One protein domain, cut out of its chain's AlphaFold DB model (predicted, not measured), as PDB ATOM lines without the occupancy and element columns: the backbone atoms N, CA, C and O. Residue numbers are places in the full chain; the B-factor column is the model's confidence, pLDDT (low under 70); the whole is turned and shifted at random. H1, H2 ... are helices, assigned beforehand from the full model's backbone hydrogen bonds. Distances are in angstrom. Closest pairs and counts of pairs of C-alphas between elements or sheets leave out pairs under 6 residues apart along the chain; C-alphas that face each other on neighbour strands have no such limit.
ATOM      1  N   LYS A 444      -6.041  53.258  20.702       91.69
ATOM      2  CA  LYS A 444      -5.446  53.126  22.034       91.69
ATOM      3  C   LYS A 444      -6.291  52.147  22.849       91.69
ATOM      4  O   LYS A 444      -7.380  52.530  23.286       91.69
ATOM      5  N   PRO A 445      -5.841  50.892  23.044       90.75
ATOM      6  CA  PRO A 445      -6.586  49.951  23.868       90.75
ATOM      7  C   PRO A 445      -6.714  50.518  25.283       90.75
ATOM      8  O   PRO A 445      -5.763  51.073  25.834       90.75
ATOM      9  N   THR A 446      -7.899  50.383  25.869       92.88
ATOM     10  CA  THR A 446      -8.166  50.799  27.247       92.88
ATOM     11  C   THR A 446      -8.735  49.623  28.013       92.88
ATOM     12  O   THR A 446      -9.512  48.841  27.477       92.88
ATOM     13  N   TYR A 447      -8.355  49.488  29.275       91.31
ATOM     14  CA  TYR A 447      -8.804  48.386  30.131       91.31
ATOM     15  C   TYR A 447      -9.855  48.840  31.151       91.31
ATOM     16  O   TYR A 447     -10.358  48.030  31.922       91.31
ATOM     17  N   SER A 448     -10.210  50.132  31.142       91.56
ATOM     18  CA  SER A 448     -11.266  50.695  31.982       91.56
ATOM     19  C   SER A 448     -12.414  51.240  31.141       91.56
ATOM     20  O   SER A 448     -12.220  52.084  30.262       91.56
ATOM     21  N   SER A 449     -13.635  50.840  31.492       87.75
ATOM     22  CA  SER A 449     -14.864  51.369  30.897       87.75
ATOM     23  C   SER A 449     -15.067  52.870  31.160       87.75
ATOM     24  O   SER A 449     -15.805  53.530  30.428       87.75
ATOM     25  N   THR A 450     -14.401  53.447  32.170       88.31
ATOM     26  CA  THR A 450     -14.490  54.885  32.474       88.31
ATOM     27  C   THR A 450     -13.712  55.759  31.502       88.31
ATOM     28  O   THR A 450     -14.029  56.945  31.422       88.31
ATOM     29  N   ASN A 451     -12.740  55.175  30.793       90.25
ATOM     30  CA  ASN A 451     -11.775  55.864  29.932       90.25
ATOM     31  C   ASN A 451     -12.029  55.571  28.443       90.25
ATOM     32  O   ASN A 451     -11.120  55.693  27.628       90.25
ATOM     33  N   LEU A 452     -13.235  55.111  28.098       93.25
ATOM     34  CA  LEU A 452     -13.624  54.835  26.717       93.25
ATOM     35  C   LEU A 452     -13.796  56.134  25.930       93.25
ATOM     36  O   LEU A 452     -14.548  57.016  26.345       93.25
ATOM     37  N   ASP A 453     -13.164  56.191  24.763       91.44
ATOM     38  CA  ASP A 453     -13.278  57.278  23.792       91.44
ATOM     39  C   ASP A 453     -13.344  56.700  22.362       91.44
ATOM     40  O   ASP A 453     -13.261  55.487  22.154       91.44
ATOM     41  N   VAL A 454     -13.497  57.542  21.344       90.62
ATOM     42  CA  VAL A 454     -13.570  57.161  19.923       90.62
ATOM     43  C   VAL A 454     -12.402  56.262  19.501       90.62
ATOM     44  O   VAL A 454     -12.576  55.364  18.681       90.62
ATOM     45  N   ASN A 455     -11.217  56.482  20.070       91.94
ATOM     46  CA  ASN A 455      -9.997  55.751  19.742       91.94
ATOM     47  C   ASN A 455      -9.822  54.425  20.500       91.94
ATOM     48  O   ASN A 455      -8.871  53.693  20.232       91.94
ATOM     49  N   SER A 456     -10.733  54.071  21.413       94.62
ATOM     50  CA  SER A 456     -10.665  52.799  22.142       94.62
ATOM     51  C   SER A 456     -11.192  51.607  21.335       94.62
ATOM     52  O   SER A 456     -11.154  50.473  21.812       94.62
ATOM     53  N   PHE A 457     -11.670  51.844  20.108       95.25
ATOM     54  CA  PHE A 457     -12.206  50.824  19.214       95.25
ATOM     55  C   PHE A 457     -11.637  50.955  17.799       95.25
ATOM     56  O   PHE A 457     -11.739  51.999  17.157       95.25
ATOM     57  N   ASN A 458     -11.058  49.872  17.284       93.50
ATOM     58  CA  ASN A 458     -10.449  49.811  15.964       93.50
ATOM     59  C   ASN A 458     -11.295  48.996  14.987       93.50
ATOM     60  O   ASN A 458     -11.354  47.770  15.043       93.50
ATOM     61  N   ASN A 459     -11.888  49.678  14.019       90.19
ATOM     62  CA  ASN A 459     -12.628  49.067  12.918       90.19
ATOM     63  C   ASN A 459     -12.047  49.440  11.546       90.19
ATOM     64  O   ASN A 459     -12.746  49.433  10.525       90.19
ATOM     65  N   ALA A 460     -10.761  49.794  11.510       86.50
ATOM     66  CA  ALA A 460     -10.067  50.092  10.271       86.50
ATOM     67  C   ALA A 460     -10.156  48.906   9.295       86.50
ATOM     68  O   ALA A 460     -10.068  47.741   9.681       86.50
ATOM     69  N   ASN A 461     -10.319  49.223   8.007       83.81
ATOM     70  CA  ASN A 461     -10.364  48.252   6.908       83.81
ATOM     71  C   ASN A 461     -11.491  47.203   6.981       83.81
ATOM     72  O   ASN A 461     -11.403  46.182   6.304       83.81
ATOM     73  N   LEU A 462     -12.560  47.473   7.740       89.62
ATOM     74  CA  LEU A 462     -13.766  46.639   7.767       89.62
ATOM     75  C   LEU A 462     -14.834  47.155   6.787       89.62
ATOM     76  O   LEU A 462     -15.011  48.372   6.597       89.62
ATOM     77  N   ALA A 463     -15.572  46.225   6.181       85.38
ATOM     78  CA  ALA A 463     -16.619  46.487   5.198       85.38
ATOM     79  C   ALA A 463     -17.827  47.217   5.807       85.38
ATOM     80  O   ALA A 463     -18.427  48.067   5.149       85.38
ATOM     81  N   LEU A 464     -18.130  46.940   7.080       87.50
ATOM     82  CA  LEU A 464     -19.212  47.557   7.858       87.50
ATOM     83  C   LEU A 464     -18.718  48.588   8.887       87.50
ATOM     84  O   LEU A 464     -19.311  48.736   9.948       87.50
ATOM     85  N   LYS A 465     -17.603  49.286   8.625       88.94
ATOM     86  CA  LYS A 465     -17.009  50.227   9.598       88.94
ATOM     87  C   LYS A 465     -18.034  51.186  10.213       88.94
ATOM     88  O   LYS A 465     -18.037  51.326  11.422       88.94
ATOM     89  N   THR A 466     -18.880  51.832   9.405       88.56
ATOM     90  CA  THR A 466     -19.837  52.846   9.882       88.56
ATOM     91  C   THR A 466     -20.879  52.223  10.806       88.56
ATOM     92  O   THR A 466     -21.111  52.726  11.899       88.56
ATOM     93  N   GLU A 467     -21.432  51.073  10.422       90.69
ATOM     94  CA  GLU A 467     -22.357  50.289  11.241       90.69
ATOM     95  C   GLU A 467     -21.700  49.861  12.567       90.69
ATOM     96  O   GLU A 467     -22.285  50.027  13.637       90.69
ATOM     97  N   LEU A 468     -20.463  49.354  12.509       94.19
ATOM     98  CA  LEU A 468     -19.703  48.901  13.677       94.19
ATOM     99  C   LEU A 468     -19.316  50.063  14.601       94.19
ATOM    100  O   LEU A 468     -19.391  49.917  15.818       94.19
ATOM    101  N   THR A 469     -18.939  51.219  14.043       93.62
ATOM    102  CA  THR A 469     -18.727  52.458  14.806       93.62
ATOM    103  C   THR A 469     -20.018  52.860  15.511       93.62
ATOM    104  O   THR A 469     -19.982  53.153  16.698       93.62
ATOM    105  N   GLY A 470     -21.160  52.847  14.814       93.69
ATOM    106  CA  GLY A 470     -22.455  53.195  15.403       93.69
ATOM    107  C   GLY A 470     -22.823  52.300  16.582       93.69
ATOM    108  O   GLY A 470     -23.239  52.802  17.623       93.69
ATOM    109  N   LEU A 471     -22.595  50.987  16.462       95.81
ATOM    110  CA  LEU A 471     -22.766  50.057  17.580       95.81
ATOM    111  C   LEU A 471     -21.818  50.385  18.739       95.81
ATOM    112  O   LEU A 471     -22.275  50.505  19.870       95.81
ATOM    113  N   TYR A 472     -20.525  50.587  18.478       97.00
ATOM    114  CA  TYR A 472     -19.562  50.945  19.522       97.00
ATOM    115  C   TYR A 472     -19.950  52.235  20.267       97.00
ATOM    116  O   TYR A 472     -19.996  52.238  21.497       97.00
ATOM    117  N   LEU A 473     -20.299  53.294  19.530       95.38
ATOM    118  CA  LEU A 473     -20.694  54.593  20.085       95.38
ATOM    119  C   LEU A 473     -22.036  54.566  20.827       95.38
ATOM    120  O   LEU A 473     -22.330  55.497  21.570       95.38
ATOM    121  N   GLY A 474     -22.861  53.538  20.610       95.62
ATOM    122  CA  GLY A 474     -24.240  53.517  21.090       95.62
ATOM    123  C   GLY A 474     -25.193  54.383  20.254       95.62
ATOM    124  O   GLY A 474     -26.283  54.714  20.706       95.62
ATOM    125  N   ASP A 475     -24.818  54.739  19.026       94.69
ATOM    126  CA  ASP A 475     -25.649  55.501  18.089       94.69
ATOM    127  C   ASP A 475     -26.427  54.550  17.164       94.69
ATOM    128  O   ASP A 475     -26.165  54.411  15.962       94.69
ATOM    129  N   PHE A 476     -27.376  53.817  17.753       93.75
ATOM    130  CA  PHE A 476     -28.147  52.797  17.035       93.75
ATOM    131  C   PHE A 476     -28.965  53.386  15.885       93.75
ATOM    132  O   PHE A 476     -29.031  52.762  14.822       93.75
ATOM    133  N   SER A 477     -29.529  54.585  16.069       88.19
ATOM    134  CA  SER A 477     -30.322  55.303  15.065       88.19
ATOM    135  C   SER A 477     -29.554  55.540  13.770       88.19
ATOM    136  O   SER A 477     -30.095  55.304  12.691       88.19
ATOM    137  N   ASN A 478     -28.283  55.939  13.868       86.56
ATOM    138  CA  ASN A 478     -27.476  56.275  12.697       86.56
ATOM    139  C   ASN A 478     -26.586  55.118  12.223       86.56
ATOM    140  O   ASN A 478     -25.990  55.206  11.152       86.56
ATOM    141  N   SER A 479     -26.532  53.996  12.956       85.56
ATOM    142  CA  SER A 479     -25.761  52.801  12.567       85.56
ATOM    143  C   SER A 479     -26.207  52.173  11.241       85.56
ATOM    144  O   SER A 479     -25.495  51.340  10.691       85.56
ATOM    145  N   ARG A 480     -27.397  52.522  10.727       84.94
ATOM    146  CA  ARG A 480     -28.055  51.920   9.546       84.94
ATOM    147  C   ARG A 480     -28.314  50.417   9.664       84.94
ATOM    148  O   ARG A 480     -28.724  49.791   8.683       84.94
ATOM    149  N   LEU A 481     -28.077  49.796  10.817       85.88
ATOM    150  CA  LEU A 481     -28.457  48.415  11.085       85.88
ATOM    151  C   LEU A 481     -29.908  48.353  11.565       85.88
ATOM    152  O   LEU A 481     -30.467  49.309  12.089       85.88
ATOM    153  N   THR A 482     -30.525  47.183  11.418       86.12
ATOM    154  CA  THR A 482     -31.833  46.906  12.025       86.12
ATOM    155  C   THR A 482     -31.759  45.574  12.773       86.12
ATOM    156  O   THR A 482     -31.315  44.596  12.158       86.12
ATOM    157  N   PRO A 483     -32.173  45.489  14.054       84.38
ATOM    158  CA  PRO A 483     -31.923  44.318  14.906       84.38
ATOM    159  C   PRO A 483     -32.393  42.989  14.312       84.38
ATOM    160  O   PRO A 483     -31.677  41.997  14.357       84.38
ATOM    161  N   ASN A 484     -33.543  42.984  13.640       81.19
ATOM    162  CA  ASN A 484     -34.187  41.763  13.153       81.19
ATOM    163  C   ASN A 484     -33.958  41.557  11.649       81.19
ATOM    164  O   ASN A 484     -34.908  41.290  10.914       81.19
ATOM    165  N   THR A 485     -32.735  41.779  11.171       79.19
ATOM    166  CA  THR A 485     -32.364  41.535   9.768       79.19
ATOM    167  C   THR A 485     -31.333  40.426   9.677       79.19
ATOM    168  O   THR A 485     -30.554  40.223  10.610       79.19
ATOM    169  N   THR A 486     -31.296  39.740   8.535       78.44
ATOM    170  CA  THR A 486     -30.305  38.699   8.244       78.44
ATOM    171  C   THR A 486     -28.878  39.204   8.459       78.44
ATOM    172  O   THR A 486     -28.088  38.529   9.109       78.44
ATOM    173  N   LEU A 487     -28.576  40.431   8.015       80.88
ATOM    174  CA  LEU A 487     -27.260  41.044   8.198       80.88
ATOM    175  C   LEU A 487     -26.877  41.186   9.677       80.88
ATOM    176  O   LEU A 487     -25.765  40.832  10.055       80.88
ATOM    177  N   SER A 488     -27.786  41.685  10.518       87.00
ATOM    178  CA  SER A 488     -27.511  41.848  11.951       87.00
ATOM    179  C   SER A 488     -27.326  40.504  12.655       87.00
ATOM    180  O   SER A 488     -26.448  40.385  13.503       87.00
ATOM    181  N   SER A 489     -28.100  39.484  12.266       86.88
ATOM    182  CA  SER A 489     -27.940  38.126  12.794       86.88
ATOM    183  C   SER A 489     -26.606  37.496  12.375       86.88
ATOM    184  O   SER A 489     -25.916  36.905  13.204       86.88
ATOM    185  N   MET A 490     -26.195  37.675  11.116       86.31
ATOM    186  CA  MET A 490     -24.890  37.216  10.630       86.31
ATOM    187  C   MET A 490     -23.735  37.922  11.325       86.31
ATOM    188  O   MET A 490     -22.754  37.273  11.676       86.31
ATOM    189  N   LEU A 491     -23.844  39.235  11.532       90.56
ATOM    190  CA  LEU A 491     -22.852  40.014  12.263       90.56
ATOM    191  C   LEU A 491     -22.683  39.465  13.685       90.56
ATOM    192  O   LEU A 491     -21.555  39.189  14.086       90.56
ATOM    193  N   PHE A 492     -23.782  39.223  14.409       93.50
ATOM    194  CA  PHE A 492     -23.723  38.696  15.773       93.50
ATOM    195  C   PHE A 492     -23.167  37.260  15.810       93.50
ATOM    196  O   PHE A 492     -22.219  36.973  16.538       93.50
ATOM    197  N   SER A 493     -23.667  36.358  14.963       91.62
ATOM    198  CA  SER A 493     -23.170  34.975  14.909       91.62
ATOM    199  C   SER A 493     -21.675  34.901  14.566       91.62
ATOM    200  O   SER A 493     -20.916  34.187  15.226       91.62
ATOM    201  N   ASN A 494     -21.215  35.676  13.576       93.06
ATOM    202  CA  ASN A 494     -19.799  35.718  13.203       93.06
ATOM    203  C   ASN A 494     -18.922  36.380  14.267       93.06
ATOM    204  O   ASN A 494     -17.777  35.962  14.432       93.06
ATOM    205  N   TYR A 495     -19.449  37.355  15.010       96.06
ATOM    206  CA  TYR A 495     -18.771  37.917  16.174       96.06
ATOM    207  C   TYR A 495     -18.515  36.837  17.234       96.06
ATOM    208  O   TYR A 495     -17.369  36.652  17.635       96.06
ATOM    209  N   LEU A 496     -19.537  36.055  17.611       96.06
ATOM    210  CA  LEU A 496     -19.393  34.988  18.612       96.06
ATOM    211  C   LEU A 496     -18.393  33.912  18.189       96.06
ATOM    212  O   LEU A 496     -17.557  33.502  18.991       96.06
ATOM    213  N   LYS A 497     -18.439  33.479  16.924       94.75
ATOM    214  CA  LYS A 497     -17.471  32.511  16.382       94.75
ATOM    215  C   LYS A 497     -16.044  33.072  16.419       94.75
ATOM    216  O   LYS A 497     -15.127  32.385  16.857       94.75
ATOM    217  N   ALA A 498     -15.853  34.322  15.990       96.06
ATOM    218  CA  ALA A 498     -14.542  34.971  16.004       96.06
ATOM    219  C   ALA A 498     -14.001  35.153  17.432       96.06
ATOM    220  O   ALA A 498     -12.835  34.852  17.683       96.06
ATOM    221  N   TYR A 499     -14.847  35.590  18.371       97.06
ATOM    222  CA  TYR A 499     -14.476  35.764  19.775       97.06
ATOM    223  C   TYR A 499     -14.159  34.421  20.443       97.06
ATOM    224  O   TYR A 499     -13.132  34.298  21.103       97.06
ATOM    225  N   SER A 500     -14.966  33.380  20.200       95.81
ATOM    226  CA  SER A 500     -14.692  32.024  20.695       95.81
ATOM    227  C   SER A 500     -13.320  31.512  20.262       95.81
ATOM    228  O   SER A 500     -12.657  30.829  21.038       95.81
ATOM    229  N   ASN A 501     -12.927  31.782  19.018       95.31
ATOM    230  CA  ASN A 501     -11.676  31.277  18.459       95.31
ATOM    231  C   ASN A 501     -10.458  32.055  18.964       95.31
ATOM    232  O   ASN A 501      -9.420  31.461  19.235       95.31
ATOM    233  N   LEU A 502     -10.568  33.384  19.060       96.38
ATOM    234  CA  LEU A 502      -9.432  34.265  19.350       96.38
ATOM    235  C   LEU A 502      -9.298  34.630  20.834       96.38
ATOM    236  O   LEU A 502      -8.207  34.988  21.271       96.38
ATOM    237  N   CYS A 503     -10.383  34.534  21.601       96.31
ATOM    238  CA  CYS A 503     -10.459  34.945  23.002       96.31
ATOM    239  C   CYS A 503     -11.024  33.858  23.948       96.31
ATOM    240  O   CYS A 503     -11.758  34.202  24.879       96.31
ATOM    241  N   PRO A 504     -10.710  32.554  23.784       95.19
ATOM    242  CA  PRO A 504     -11.328  31.490  24.583       95.19
ATOM    243  C   PRO A 504     -11.091  31.625  26.098       95.19
ATOM    244  O   PRO A 504     -11.916  31.158  26.888       95.19
ATOM    245  N   GLN A 505      -9.991  32.265  26.508       95.00
ATOM    246  CA  GLN A 505      -9.625  32.525  27.903       95.00
ATOM    247  C   GLN A 505     -10.427  33.660  28.563       95.00
ATOM    248  O   GLN A 505     -10.430  33.758  29.786       95.00
ATOM    249  N   TYR A 506     -11.104  34.496  27.772       94.81
ATOM    250  CA  TYR A 506     -11.939  35.599  28.262       94.81
ATOM    251  C   TYR A 506     -13.432  35.243  28.310       94.81
ATOM    252  O   TYR A 506     -14.246  36.051  28.747       94.81
ATOM    253  N   LEU A 507     -13.803  34.029  27.890       94.75
ATOM    254  CA  LEU A 507     -15.165  33.519  28.032       94.75
ATOM    255  C   LEU A 507     -15.499  33.241  29.508       94.75
ATOM    256  O   LEU A 507     -14.622  32.815  30.268       94.75
ATOM    257  N   PRO A 508     -16.766  33.402  29.924       94.38
ATOM    258  CA  PRO A 508     -17.158  33.151  31.303       94.38
ATOM    259  C   PRO A 508     -17.037  31.664  31.666       94.38
ATOM    260  O   PRO A 508     -17.082  30.777  30.809       94.38
ATOM    261  N   LYS A 509     -16.925  31.363  32.967       94.94
ATOM    262  CA  LYS A 509     -16.794  29.977  33.461       94.94
ATOM    263  C   LYS A 509     -17.971  29.087  33.045       94.94
ATOM    264  O   LYS A 509     -17.768  27.913  32.763       94.94
ATOM    265  N   ASN A 510     -19.178  29.648  32.968       96.06
ATOM    266  CA  ASN A 510     -20.407  28.964  32.557       96.06
ATOM    267  C   ASN A 510     -20.651  29.001  31.035       96.06
ATOM    268  O   ASN A 510     -21.800  28.925  30.607       96.06
ATOM    269  N   LYS A 511     -19.603  29.156  30.215       95.88
ATOM    270  CA  LYS A 511     -19.713  29.169  28.750       95.88
ATOM    271  C   LYS A 511     -20.455  27.946  28.208       95.88
ATOM    272  O   LYS A 511     -20.291  26.830  28.698       95.88
ATOM    273  N   VAL A 512     -21.226  28.158  27.148       96.19
ATOM    274  CA  VAL A 512     -22.025  27.120  26.478       96.19
ATOM    275  C   VAL A 512     -21.481  26.836  25.079       96.19
ATOM    276  O   VAL A 512     -20.945  27.749  24.445       96.19
ATOM    277  N   PRO A 551     -23.343  32.463  27.632       95.94
ATOM    278  CA  PRO A 551     -24.718  31.984  27.504       95.94
ATOM    279  C   PRO A 551     -25.716  33.068  27.104       95.94
ATOM    280  O   PRO A 551     -26.579  32.829  26.260       95.94
ATOM    281  N   LYS A 552     -25.590  34.272  27.666       96.06
ATOM    282  CA  LYS A 552     -26.482  35.398  27.390       96.06
ATOM    283  C   LYS A 552     -26.347  35.852  25.940       96.06
ATOM    284  O   LYS A 552     -27.354  36.092  25.273       96.06
ATOM    285  N   LEU A 553     -25.117  35.946  25.436       96.25
ATOM    286  CA  LEU A 553     -24.875  36.358  24.054       96.25
ATOM    287  C   LEU A 553     -25.300  35.277  23.057       96.25
ATOM    288  O   LEU A 553     -25.888  35.592  22.022       96.25
ATOM    289  N   TYR A 554     -25.047  34.005  23.375       95.00
ATOM    290  CA  TYR A 554     -25.437  32.892  22.516       95.00
ATOM    291  C   TYR A 554     -26.959  32.776  22.386       95.00
ATOM    292  O   TYR A 554     -27.467  32.684  21.270       95.00
ATOM    293  N   GLN A 555     -27.693  32.883  23.498       93.62
ATOM    294  CA  GLN A 555     -29.159  32.889  23.482       93.62
ATOM    295  C   GLN A 555     -29.722  34.068  22.678       93.62
ATOM    296  O   GLN A 555     -30.616  33.884  21.851       93.62
ATOM    297  N   ALA A 556     -29.159  35.271  22.847       92.50
ATOM    298  CA  ALA A 556     -29.561  36.435  22.057       92.50
ATOM    299  C   ALA A 556     -29.304  36.236  20.551       92.50
ATOM    300  O   ALA A 556     -30.151  36.593  19.733       92.50
ATOM    301  N   SER A 557     -28.171  35.626  20.186       91.19
ATOM    302  CA  SER A 557     -27.835  35.291  18.798       91.19
ATOM    303  C   SER A 557     -28.816  34.277  18.196       91.19
ATOM    304  O   SER A 557     -29.318  34.507  17.093       91.19
ATOM    305  N   ILE A 558     -29.174  33.210  18.929       88.12
ATOM    306  CA  ILE A 558     -30.181  32.226  18.492       88.12
ATOM    307  C   ILE A 558     -31.533  32.903  18.267       88.12
ATOM    308  O   ILE A 558     -32.138  32.729  17.207       88.12
ATOM    309  N   GLU A 559     -32.013  33.688  19.233       87.44
ATOM    310  CA  GLU A 559     -33.316  34.346  19.123       87.44
ATOM    311  C   GLU A 559     -33.340  35.337  17.952       87.44
ATOM    312  O   GLU A 559     -34.307  35.393  17.188       87.44
ATOM    313  N   GLN A 560     -32.244  36.063  17.736       83.56
ATOM    314  CA  GLN A 560     -32.106  36.948  16.587       83.56
ATOM    315  C   GLN A 560     -32.103  36.171  15.262       83.56
ATOM    316  O   GLN A 560     -32.780  36.584  14.318       83.56
ATOM    317  N   SER A 561     -31.393  35.040  15.180       80.12
ATOM    318  CA  SER A 561     -31.416  34.151  14.012       80.12
ATOM    319  C   SER A 561     -32.809  33.578  13.756       80.12
ATOM    320  O   SER A 561     -33.243  33.547  12.605       80.12
ATOM    321  N   ARG A 562     -33.552  33.207  14.806       80.25
ATOM    322  CA  ARG A 562     -34.940  32.736  14.708       80.25
ATOM    323  C   ARG A 562     -35.853  33.822  14.144       80.25
ATOM    324  O   ARG A 562     -36.581  33.578  13.185       80.25
ATOM    325  N   GLN A 563     -35.772  35.043  14.674       75.88
ATOM    326  CA  GLN A 563     -36.574  36.176  14.198       75.88
ATOM    327  C   GLN A 563     -36.209  36.601  12.767       75.88
ATOM    328  O   GLN A 563     -37.096  36.934  11.978       75.88
ATOM    329  N   ALA A 564     -34.922  36.581  12.410       69.25
ATOM    330  CA  ALA A 564     -34.469  36.846  11.045       69.25
ATOM    331  C   ALA A 564     -34.937  35.746  10.075       69.25
ATOM    332  O   ALA A 564     -35.423  36.061   8.990       69.25
ATOM    333  N   GLY A 565     -34.869  34.476  10.488       62.88
ATOM    334  CA  GLY A 565     -35.358  33.325   9.728       62.88
ATOM    335  C   GLY A 565     -36.867  33.369   9.485       62.88
ATOM    336  O   GLY A 565     -37.302  33.209   8.348       62.88
ATOM    337  N   LEU A 566     -37.667  33.680  10.511       59.00
ATOM    338  CA  LEU A 566     -39.119  33.862  10.379       59.00
ATOM    339  C   LEU A 566     -39.473  34.996   9.408       59.00
ATOM    340  O   LEU A 566     -40.371  34.840   8.583       59.00
ATOM    341  N   LYS A 567     -38.744  36.119   9.448       59.31
ATOM    342  CA  LYS A 567     -38.929  37.211   8.481       59.31
ATOM    343  C   LYS A 567     -38.525  36.821   7.064       59.31
ATOM    344  O   LYS A 567     -39.232  37.193   6.136       59.31
ATOM    345  N   LEU A 568     -37.433  36.074   6.902       57.16
ATOM    346  CA  LEU A 568     -36.984  35.571   5.603       57.16
ATOM    347  C   LEU A 568     -38.034  34.635   4.984       57.16
ATOM    348  O   LEU A 568     -38.358  34.774   3.807       57.16
ATOM    349  N   ILE A 569     -38.601  33.726   5.786       54.91
ATOM    350  CA  ILE A 569     -39.690  32.827   5.380       54.91
ATOM    351  C   ILE A 569     -40.948  33.633   5.036       54.91
ATOM    352  O   ILE A 569     -41.513  33.438   3.966       54.91
ATOM    353  N   GLY A 570     -41.342  34.588   5.884       49.88
ATOM    354  CA  GLY A 570     -42.485  35.467   5.625       49.88
ATOM    355  C   GLY A 570     -42.334  36.282   4.336       49.88
ATOM    356  O   GLY A 570     -43.277  36.370   3.557       49.88
ATOM    357  N   SER A 571     -41.137  36.812   4.057       49.09
ATOM    358  CA  SER A 571     -40.859  37.494   2.788       49.09
ATOM    359  C   SER A 571     -40.854  36.537   1.596       49.09
ATOM    360  O   SER A 571     -41.414  36.879   0.569       49.09
ATOM    361  N   ALA A 572     -40.303  35.328   1.733       46.44
ATOM    362  CA  ALA A 572     -40.247  34.344   0.649       46.44
ATOM    363  C   ALA A 572     -41.607  33.693   0.323       46.44
ATOM    364  O   ALA A 572     -41.768  33.131  -0.755       46.44
ATOM    365  N   LEU A 573     -42.571  33.738   1.250       44.00
ATOM    366  CA  LEU A 573     -43.945  33.265   1.037       44.00
ATOM    367  C   LEU A 573     -44.853  34.344   0.425       44.00
ATOM    368  O   LEU A 573     -45.830  34.010  -0.238       44.00
ATOM    369  N   LEU A 574     -44.538  35.625   0.638       42.91
ATOM    370  CA  LEU A 574     -45.314  36.769   0.137       42.91
ATOM    371  C   LEU A 574     -44.683  37.442  -1.094       42.91
ATOM    372  O   LEU A 574     -45.327  38.267  -1.741       42.91
ATOM    373  N   SER A 575     -43.443  37.099  -1.445       40.66
ATOM    374  CA  SER A 575     -42.777  37.519  -2.675       40.66
ATOM    375  C   SER A 575     -41.985  36.361  -3.288       40.66
ATOM    376  O   SER A 575     -41.436  35.516  -2.589       40.66
ATOM    377  N   SER A 576     -41.893  36.321  -4.619       37.00
ATOM    378  CA  SER A 576     -41.194  35.285  -5.399       37.00
ATOM    379  C   SER A 576     -39.656  35.341  -5.291       37.00
ATOM    380  O   SER A 576     -38.945  34.956  -6.221       37.00
ATOM    381  N   ASP A 577     -39.114  35.882  -4.200       42.50
ATOM    382  CA  ASP A 577     -37.742  36.381  -4.135       42.50
ATOM    383  C   ASP A 577     -36.789  35.372  -3.461       42.50
ATOM    384  O   ASP A 577     -36.355  35.517  -2.319       42.50
ATOM    385  N   VAL A 578     -36.413  34.322  -4.206       40.06
ATOM    386  CA  VAL A 578     -35.384  33.314  -3.829       40.06
ATOM    387  C   VAL A 578     -33.972  33.942  -3.691       40.06
ATOM    388  O   VAL A 578     -33.021  33.315  -3.223       40.06
ATOM    389  N   THR A 579     -33.840  35.218  -4.044       45.44
ATOM    390  CA  THR A 579     -32.619  36.028  -4.126       45.44
ATOM    391  C   THR A 579     -32.011  36.371  -2.753       45.44
ATOM    392  O   THR A 579     -30.789  36.479  -2.621       45.44
ATOM    393  N   ALA A 580     -32.830  36.429  -1.696       43.81
ATOM    394  CA  ALA A 580     -32.400  36.732  -0.325       43.81
ATOM    395  C   ALA A 580     -31.538  35.625   0.323       43.81
ATOM    396  O   ALA A 580     -30.806  35.888   1.278       43.81
ATOM    397  N   LYS A 581     -31.593  34.389  -0.198       41.09
ATOM    398  CA  LYS A 581     -30.792  33.249   0.289       41.09
ATOM    399  C   LYS A 581     -29.344  33.261  -0.226       41.09
ATOM    400  O   LYS A 581     -28.480  32.679   0.422       41.09
ATOM    401  N   PHE A 582     -29.060  33.928  -1.351       39.94
ATOM    402  CA  PHE A 582     -27.733  33.922  -1.991       39.94
ATOM    403  C   PHE A 582     -26.847  35.128  -1.627       39.94
ATOM    404  O   PHE A 582     -25.631  34.960  -1.524       39.94
ATOM    405  N   SER A 583     -27.410  36.318  -1.369       45.88
ATOM    406  CA  SER A 583     -26.646  37.467  -0.827       45.88
ATOM    407  C   SER A 583     -26.105  37.182   0.577       45.88
ATOM    408  O   SER A 583     -24.933  37.422   0.861       45.88
ATOM    409  N   ALA A 584     -26.945  36.555   1.402       49.06
ATOM    410  CA  ALA A 584     -26.640  36.032   2.728       49.06
ATOM    411  C   ALA A 584     -25.305  35.258   2.803       49.06
ATOM    412  O   ALA A 584     -24.496  35.500   3.693       49.06
ATOM    413  N   PHE A 585     -25.047  34.361   1.849       49.47
ATOM    414  CA  PHE A 585     -23.927  33.415   1.919       49.47
ATOM    415  C   PHE A 585     -22.551  34.054   1.648       49.47
ATOM    416  O   PHE A 585     -21.532  33.589   2.154       49.47
ATOM    417  N   ARG A 586     -22.482  35.127   0.845       53.03
ATOM    418  CA  ARG A 586     -21.206  35.810   0.541       53.03
ATOM    419  C   ARG A 586     -20.930  36.974   1.493       53.03
ATOM    420  O   ARG A 586     -19.770  37.175   1.864       53.03
ATOM    421  N   ASP A 587     -21.978  37.675   1.931       62.50
ATOM    422  CA  ASP A 587     -21.875  38.598   3.063       62.50
ATOM    423  C   ASP A 587     -21.324  37.856   4.285       62.50
ATOM    424  O   ASP A 587     -20.437  38.376   4.953       62.50
ATOM    425  N   GLU A 588     -21.731  36.601   4.512       68.50
ATOM    426  CA  GLU A 588     -21.192  35.764   5.587       68.50
ATOM    427  C   GLU A 588     -19.665  35.594   5.516       68.50
ATOM    428  O   GLU A 588     -19.008  35.773   6.537       68.50
ATOM    429  N   GLN A 589     -19.064  35.338   4.346       71.62
ATOM    430  CA  GLN A 589     -17.606  35.166   4.246       71.62
ATOM    431  C   GLN A 589     -16.841  36.473   4.516       71.62
ATOM    432  O   GLN A 589     -15.829  36.475   5.226       71.62
ATOM    433  N   THR A 590     -17.320  37.598   3.972       79.12
ATOM    434  CA  THR A 590     -16.713  38.912   4.254       79.12
ATOM    435  C   THR A 590     -16.885  39.283   5.724       79.12
ATOM    436  O   THR A 590     -15.915  39.685   6.361       79.12
ATOM    437  N   LEU A 591     -18.071  39.064   6.296       84.38
ATOM    438  CA  LEU A 591     -18.352  39.303   7.712       84.38
ATOM    439  C   LEU A 591     -17.531  38.403   8.627       84.38
ATOM    440  O   LEU A 591     -17.030  38.878   9.637       84.38
ATOM    441  N   GLN A 592     -17.349  37.128   8.289       87.38
ATOM    442  CA  GLN A 592     -16.527  36.208   9.068       87.38
ATOM    443  C   GLN A 592     -15.076  36.698   9.135       87.38
ATOM    444  O   GLN A 592     -14.505  36.773  10.226       87.38
ATOM    445  N   SER A 593     -14.494  37.062   7.986       90.56
ATOM    446  CA  SER A 593     -13.157  37.668   7.917       90.56
ATOM    447  C   SER A 593     -13.102  38.976   8.714       90.56
ATOM    448  O   SER A 593     -12.166  39.198   9.483       90.56
ATOM    449  N   ASP A 594     -14.096  39.844   8.551       92.38
ATOM    450  CA  ASP A 594     -14.126  41.153   9.199       92.38
ATOM    451  C   ASP A 594     -14.308  41.062  10.712       92.38
ATOM    452  O   ASP A 594     -13.670  41.824  11.427       92.38
ATOM    453  N   MET A 595     -15.105  40.120  11.222       95.38
ATOM    454  CA  MET A 595     -15.233  39.890  12.663       95.38
ATOM    455  C   MET A 595     -13.938  39.319  13.243       95.38
ATOM    456  O   MET A 595     -13.495  39.798  14.280       95.38
ATOM    457  N   HIS A 596     -13.252  38.401  12.551       94.88
ATOM    458  CA  HIS A 596     -11.912  37.962  12.976       94.88
ATOM    459  C   HIS A 596     -10.924  39.133  13.042       94.88
ATOM    460  O   HIS A 596     -10.212  39.284  14.037       94.88
ATOM    461  N   LYS A 597     -10.898  39.992  12.014       95.88
ATOM    462  CA  LYS A 597     -10.073  41.210  12.013       95.88
ATOM    463  C   LYS A 597     -10.478  42.163  13.132       95.88
ATOM    464  O   LYS A 597      -9.599  42.713  13.780       95.88
ATOM    465  N   LEU A 598     -11.775  42.340  13.377       96.25
ATOM    466  CA  LEU A 598     -12.286  43.202  14.435       96.25
ATOM    467  C   LEU A 598     -11.757  42.757  15.800       96.25
ATOM    468  O   LEU A 598     -11.162  43.570  16.501       96.25
ATOM    469  N   ILE A 599     -11.911  41.476  16.152       96.50
ATOM    470  CA  ILE A 599     -11.411  40.949  17.430       96.50
ATOM    471  C   ILE A 599      -9.887  41.105  17.515       96.50
ATOM    472  O   ILE A 599      -9.373  41.653  18.490       96.50
ATOM    473  N   LYS A 600      -9.161  40.700  16.464       94.75
ATOM    474  CA  LYS A 600      -7.693  40.792  16.412       94.75
ATOM    475  C   LYS A 600      -7.192  42.230  16.590       94.75
ATOM    476  O   LYS A 600      -6.252  42.455  17.342       94.75
ATOM    477  N   ASN A 601      -7.827  43.193  15.923       94.62
ATOM    478  CA  ASN A 601      -7.432  44.602  15.951       94.62
ATOM    479  C   ASN A 601      -7.740  45.285  17.286       94.62
ATOM    480  O   ASN A 601      -7.122  46.303  17.584       94.62
ATOM    481  N   ASN A 602      -8.698  44.765  18.058       96.38
ATOM    482  CA  ASN A 602      -9.118  45.378  19.314       96.38
ATOM    483  C   ASN A 602      -8.514  44.736  20.556       96.38
ATOM    484  O   ASN A 602      -8.526  45.404  21.579       96.38
ATOM    485  N   GLN A 603      -7.960  43.520  20.470       93.50
ATOM    486  CA  GLN A 603      -7.487  42.719  21.610       93.50
ATOM    487  C   GLN A 603      -8.626  42.271  22.546       93.50
ATOM    488  O   GLN A 603      -9.604  42.981  22.768       93.50
ATOM    489  N   CYS A 604      -8.504  41.075  23.121       94.19
ATOM    490  CA  CYS A 604      -9.594  40.440  23.873       94.19
ATOM    491  C   CYS A 604      -9.939  41.124  25.208       94.19
ATOM    492  O   CYS A 604     -11.098  41.117  25.615       94.19
ATOM    493  N   SER A 605      -8.949  41.713  25.887       93.44
ATOM    494  CA  SER A 605      -9.109  42.401  27.178       93.44
ATOM    495  C   SER A 605      -9.473  43.882  27.053       93.44
ATOM    496  O   SER A 605      -9.679  44.543  28.067       93.44
ATOM    497  N   ASN A 606      -9.546  44.429  25.838       95.94
ATOM    498  CA  ASN A 606      -9.865  45.837  25.631       95.94
ATOM    499  C   ASN A 606     -11.329  46.124  25.994       95.94
ATOM    500  O   ASN A 606     -12.257  45.573  25.396       95.94
ATOM    501  N   ALA A 607     -11.541  47.065  26.910       96.50
ATOM    502  CA  ALA A 607     -12.858  47.540  27.306       96.50
ATOM    503  C   ALA A 607     -13.638  48.142  26.122       96.50
ATOM    504  O   ALA A 607     -14.867  48.142  26.137       96.50
ATOM    505  N   GLY A 608     -12.960  48.622  25.072       96.56
ATOM    506  CA  GLY A 608     -13.617  49.079  23.844       96.56
ATOM    507  C   GLY A 608     -14.311  47.954  23.073       96.56
ATOM    508  O   GLY A 608     -15.434  48.128  22.598       96.56
ATOM    509  N   LEU A 609     -13.694  46.769  23.019       97.25
ATOM    510  CA  LEU A 609     -14.316  45.577  22.438       97.25
ATOM    511  C   LEU A 609     -15.498  45.095  23.287       97.25
ATOM    512  O   LEU A 609     -16.531  44.734  22.728       97.25
ATOM    513  N   GLN A 610     -15.370  45.152  24.616       96.06
ATOM    514  CA  GLN A 610     -16.460  44.833  25.546       96.06
ATOM    515  C   GLN A 610     -17.636  45.809  25.398       96.06
ATOM    516  O   GLN A 610     -18.785  45.390  25.323       96.06
ATOM    517  N   ARG A 611     -17.368  47.117  25.257       97.06
ATOM    518  CA  ARG A 611     -18.403  48.124  24.964       97.06
ATOM    519  C   ARG A 611     -19.131  47.816  23.658       97.06
ATOM    520  O   ARG A 611     -20.355  47.935  23.608       97.06
ATOM    521  N   PHE A 612     -18.398  47.435  22.613       97.62
ATOM    522  CA  PHE A 612     -19.000  47.000  21.357       97.62
ATOM    523  C   PHE A 612     -19.878  45.753  21.550       97.62
ATOM    524  O   PHE A 612     -20.996  45.733  21.042       97.62
ATOM    525  N   GLU A 613     -19.418  44.749  22.303       97.31
ATOM    526  CA  GLU A 613     -20.177  43.527  22.615       97.31
ATOM    527  C   GLU A 613     -21.481  43.827  23.364       97.31
ATOM    528  O   GLU A 613     -22.556  43.389  22.951       97.31
ATOM    529  N   ASP A 614     -21.405  44.641  24.419       97.25
ATOM    530  CA  ASP A 614     -22.562  45.080  25.199       97.25
ATOM    531  C   ASP A 614     -23.597  45.777  24.315       97.25
ATOM    532  O   ASP A 614     -24.801  45.519  24.412       97.25
ATOM    533  N   ASN A 615     -23.133  46.672  23.444       97.69
ATOM    534  CA  ASN A 615     -24.004  47.392  22.532       97.69
ATOM    535  C   ASN A 615     -24.540  46.498  21.412       97.69
ATOM    536  O   ASN A 615     -25.689  46.670  21.022       97.69
ATOM    537  N   LEU A 616     -23.785  45.508  20.938       96.12
ATOM    538  CA  LEU A 616     -24.277  44.501  19.999       96.12
ATOM    539  C   LEU A 616     -25.395  43.654  20.630       96.12
ATOM    540  O   LEU A 616     -26.445  43.465  20.011       96.12
ATOM    541  N   TYR A 617     -25.218  43.222  21.882       96.69
ATOM    542  CA  TYR A 617     -26.254  42.533  22.652       96.69
ATOM    543  C   TYR A 617     -27.497  43.408  22.838       96.69
ATOM    544  O   TYR A 617     -28.614  42.970  22.551       96.69
ATOM    545  N   ARG A 618     -27.328  44.658  23.286       97.25
ATOM    546  CA  ARG A 618     -28.435  45.609  23.490       97.25
ATOM    547  C   ARG A 618     -29.162  45.907  22.192       97.25
ATOM    548  O   ARG A 618     -30.386  45.918  22.168       97.25
ATOM    549  N   PHE A 619     -28.421  46.068  21.103       95.31
ATOM    550  CA  PHE A 619     -28.980  46.260  19.776       95.31
ATOM    551  C   PHE A 619     -29.838  45.060  19.355       95.31
ATOM    552  O   PHE A 619     -30.997  45.237  18.984       95.31
ATOM    553  N   ALA A 620     -29.314  43.837  19.473       92.25
ATOM    554  CA  ALA A 620     -30.040  42.615  19.126       92.25
ATOM    555  C   ALA A 620     -31.281  42.381  20.004       92.25
ATOM    556  O   ALA A 620     -32.314  41.932  19.512       92.25
ATOM    557  N   THR A 621     -31.200  42.742  21.287       93.69
ATOM    558  CA  THR A 621     -32.293  42.612  22.267       93.69
ATOM    559  C   THR A 621     -33.192  43.850  22.361       93.69
ATOM    560  O   THR A 621     -34.101  43.880  23.188       93.69
ATOM    561  N   LYS A 622     -32.985  44.851  21.491       94.06
ATOM    562  CA  LYS A 622     -33.756  46.110  21.420       94.06
ATOM    563  C   LYS A 622     -33.765  46.916  22.729       94.06
ATOM    564  O   LYS A 622     -34.735  47.600  23.037       94.06
ATOM    565  N   GLN A 623     -32.684  46.837  23.493       95.75
ATOM    566  CA  GLN A 623     -32.454  47.645  24.687       95.75
ATOM    567  C   GLN A 623     -31.805  48.986  24.327       95.75
ATOM    568  O   GLN A 623     -31.186  49.127  23.270       95.75
ATOM    569  N   SER A 624     -31.897  49.963  25.233       95.56
ATOM    570  CA  SER A 624     -31.212  51.247  25.072       95.56
ATOM    571  C   SER A 624     -29.688  51.064  24.985       95.56
ATOM    572  O   SER A 624     -29.135  50.241  25.733       95.56
ATOM    573  N   PRO A 625     -29.011  51.821  24.101       96.56
ATOM    574  CA  PRO A 625     -27.564  51.758  23.933       96.56
ATOM    575  C   PRO A 625     -26.814  52.253  25.171       96.56
ATOM    576  O   PRO A 625     -27.352  52.995  25.992       96.56
ATOM    577  N   LEU A 626     -25.538  51.879  25.268       96.25
ATOM    578  CA  LEU A 626     -24.570  52.478  26.181       96.25
ATOM    579  C   LEU A 626     -23.728  53.498  25.402       96.25
ATOM    580  O   LEU A 626     -22.801  53.084  24.697       96.25
ATOM    581  N   PRO A 627     -24.043  54.804  25.490       94.62
ATOM    582  CA  PRO A 627     -23.267  55.830  24.813       94.62
ATOM    583  C   PRO A 627     -21.888  56.005  25.459       94.62
ATOM    584  O   PRO A 627     -21.674  55.673  26.632       94.62
ATOM    585  N   LEU A 628     -20.944  56.565  24.704       91.06
ATOM    586  CA  LEU A 628     -19.707  57.076  25.292       91.06
ATOM    587  C   LEU A 628     -20.010  58.259  26.219       91.06
ATOM    588  O   LEU A 628     -20.910  59.055  25.949       91.06
ATOM    589  N   LYS A 629     -19.213  58.426  27.281       88.94
ATOM    590  CA  LYS A 629     -19.319  59.595  28.176       88.94
ATOM    591  C   LYS A 629     -19.119  60.916  27.431       88.94
ATOM    592  O   LYS A 629     -19.690  61.925  27.821       88.94
ATOM    593  N   SER A 630     -18.320  60.888  26.364       83.06
ATOM    594  CA  SER A 630     -18.069  62.026  25.482       83.06
ATOM    595  C   SER A 630     -19.314  62.507  24.731       83.06
ATOM    596  O   SER A 630     -19.290  63.616  24.207       83.06
ATOM    597  N   GLY A 631     -20.365  61.682  24.633       87.19
ATOM    598  CA  GLY A 631     -21.559  61.962  23.836       87.19
ATOM    599  C   GLY A 631     -21.355  61.856  22.320       87.19
ATOM    600  O   GLY A 631     -22.283  62.164  21.580       87.19
ATOM    601  N   THR A 632     -20.177  61.429  21.852       87.69
ATOM    602  CA  THR A 632     -19.834  61.395  20.423       87.69
ATOM    603  C   THR A 632     -20.757  60.470  19.627       87.69
ATOM    604  O   THR A 632     -20.924  59.299  19.972       87.69
ATOM    605  N   GLN A 633     -21.297  60.978  18.522       90.06
ATOM    606  CA  GLN A 633     -22.189  60.275  17.601       90.06
ATOM    607  C   GLN A 633     -21.531  60.029  16.236       90.06
ATOM    608  O   GLN A 633     -20.457  60.545  15.917       90.06
ATOM    609  N   LEU A 634     -22.186  59.233  15.382       87.62
ATOM    610  CA  LEU A 634     -21.678  58.951  14.036       87.62
ATOM    611  C   LEU A 634     -21.566  60.207  13.166       87.62
ATOM    612  O   LEU A 634     -20.648  60.293  12.345       87.62
ATOM    613  N   ALA A 635     -22.480  61.161  13.348       82.75
ATOM    614  CA  ALA A 635     -22.492  62.429  12.622       82.75
ATOM    615  C   ALA A 635     -21.228  63.263  12.894       82.75
ATOM    616  O   ALA A 635     -20.684  63.861  11.966       82.75
ATOM    617  N   ASP A 636     -20.704  63.224  14.123       82.31
ATOM    618  CA  ASP A 636     -19.476  63.938  14.486       82.31
ATOM    619  C   ASP A 636     -18.265  63.364  13.742       82.31
ATOM    620  O   ASP A 636     -17.399  64.093  13.257       82.31
ATOM    621  N   LEU A 637     -18.219  62.036  13.597       81.38
ATOM    622  CA  LEU A 637     -17.141  61.344  12.891       81.38
ATOM    623  C   LEU A 637     -17.261  61.458  11.366       81.38
ATOM    624  O   LEU A 637     -16.239  61.449  10.674       81.38
ATOM    625  N   ALA A 638     -18.485  61.570  10.838       75.69
ATOM    626  CA  ALA A 638     -18.766  61.655   9.401       75.69
ATOM    627  C   ALA A 638     -17.990  62.789   8.729       75.69
ATOM    628  O   ALA A 638     -17.441  62.608   7.647       75.69
ATOM    629  N   VAL A 639     -17.817  63.898   9.444       68.56
ATOM    630  CA  VAL A 639     -17.047  65.085   9.053       68.56
ATOM    631  C   VAL A 639     -15.577  64.789   8.674       68.56
ATOM    632  O   VAL A 639     -14.917  65.639   8.064       68.56
ATOM    633  N   PHE A 640     -15.054  63.606   9.018       70.31
ATOM    634  CA  PHE A 640     -13.660  63.206   8.800       70.31
ATOM    635  C   PHE A 640     -13.472  62.025   7.851       70.31
ATOM    636  O   PHE A 640     -12.460  61.976   7.146       70.31
ATOM    637  N   TYR A 641     -14.406  61.068   7.839       69.62
ATOM    638  CA  TYR A 641     -14.320  59.902   6.956       69.62
ATOM    639  C   TYR A 641     -15.169  60.027   5.692       69.62
ATOM    640  O   TYR A 641     -14.909  59.272   4.753       69.62
ATOM    641  N   GLN A 642     -16.158  60.932   5.654       73.56
ATOM    642  CA  GLN A 642     -16.890  61.212   4.425       73.56
ATOM    643  C   GLN A 642     -15.994  62.010   3.477       73.56
ATOM    644  O   GLN A 642     -15.472  63.073   3.818       73.56
TER     645      GLN A 642
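Overview. This is residues 444 to 512 and 551 to 642 of the 751 residues of an uncharacterized protein of Marinomonas aquiplantarum (UniProt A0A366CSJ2). Two long helices, H3 and H4, run out and back, with H2 packed on both. H5 packs on the first part of H3, H1 crosses H5, and H6 packs on H1. The printed part has 161 residues with six named helices, H1 to H6, and no named strand: all helix, compact, radius of gyration of the C-alphas 15.9 A, spans 50 by 42 by 28 A.

Arrangement. From Lys 444, pass 21 residues to H1, residues 465 to 473; it touches the hub H5, residues 607 to 620, about perpendicular at 83 degrees, the closest C-alphas, Tyr 472 and Phe 612, 4.4 A apart. H2, residues 486 to 502, touches H4, residues 580 to 602, with C-alphas 498 and 596 closest at 5.0 A. H2, H5 and H3, residues 551 to 574, form a bundle, helices grouped together. H6, residues 634 to 641, touches H1, C-alphas 634 and 470 closest at 6.0 A. Each O i to N i+4 pair is within hydrogen-bond range in H1, H2, H3 and H5, but 15 of 19 in H4 and 2 of 4 in H6.

Along the chain. Find C-alpha 465 at (-17.009, 50.227, 9.598), where H1 begins, and C-alpha 641 at (-14.320, 59.902, 6.956), where H6 ends. H3 is 34.6 A long, H4 31.7 A.

Size, cuts and confidence. Residues 513 to 550 are cut out; C-alphas 512 and 551 are 5.7 A apart. The links H1 to H2 and H5 to H6 are long. Look for pLDDT under 70 at residues 564 to 588, 639 and 641.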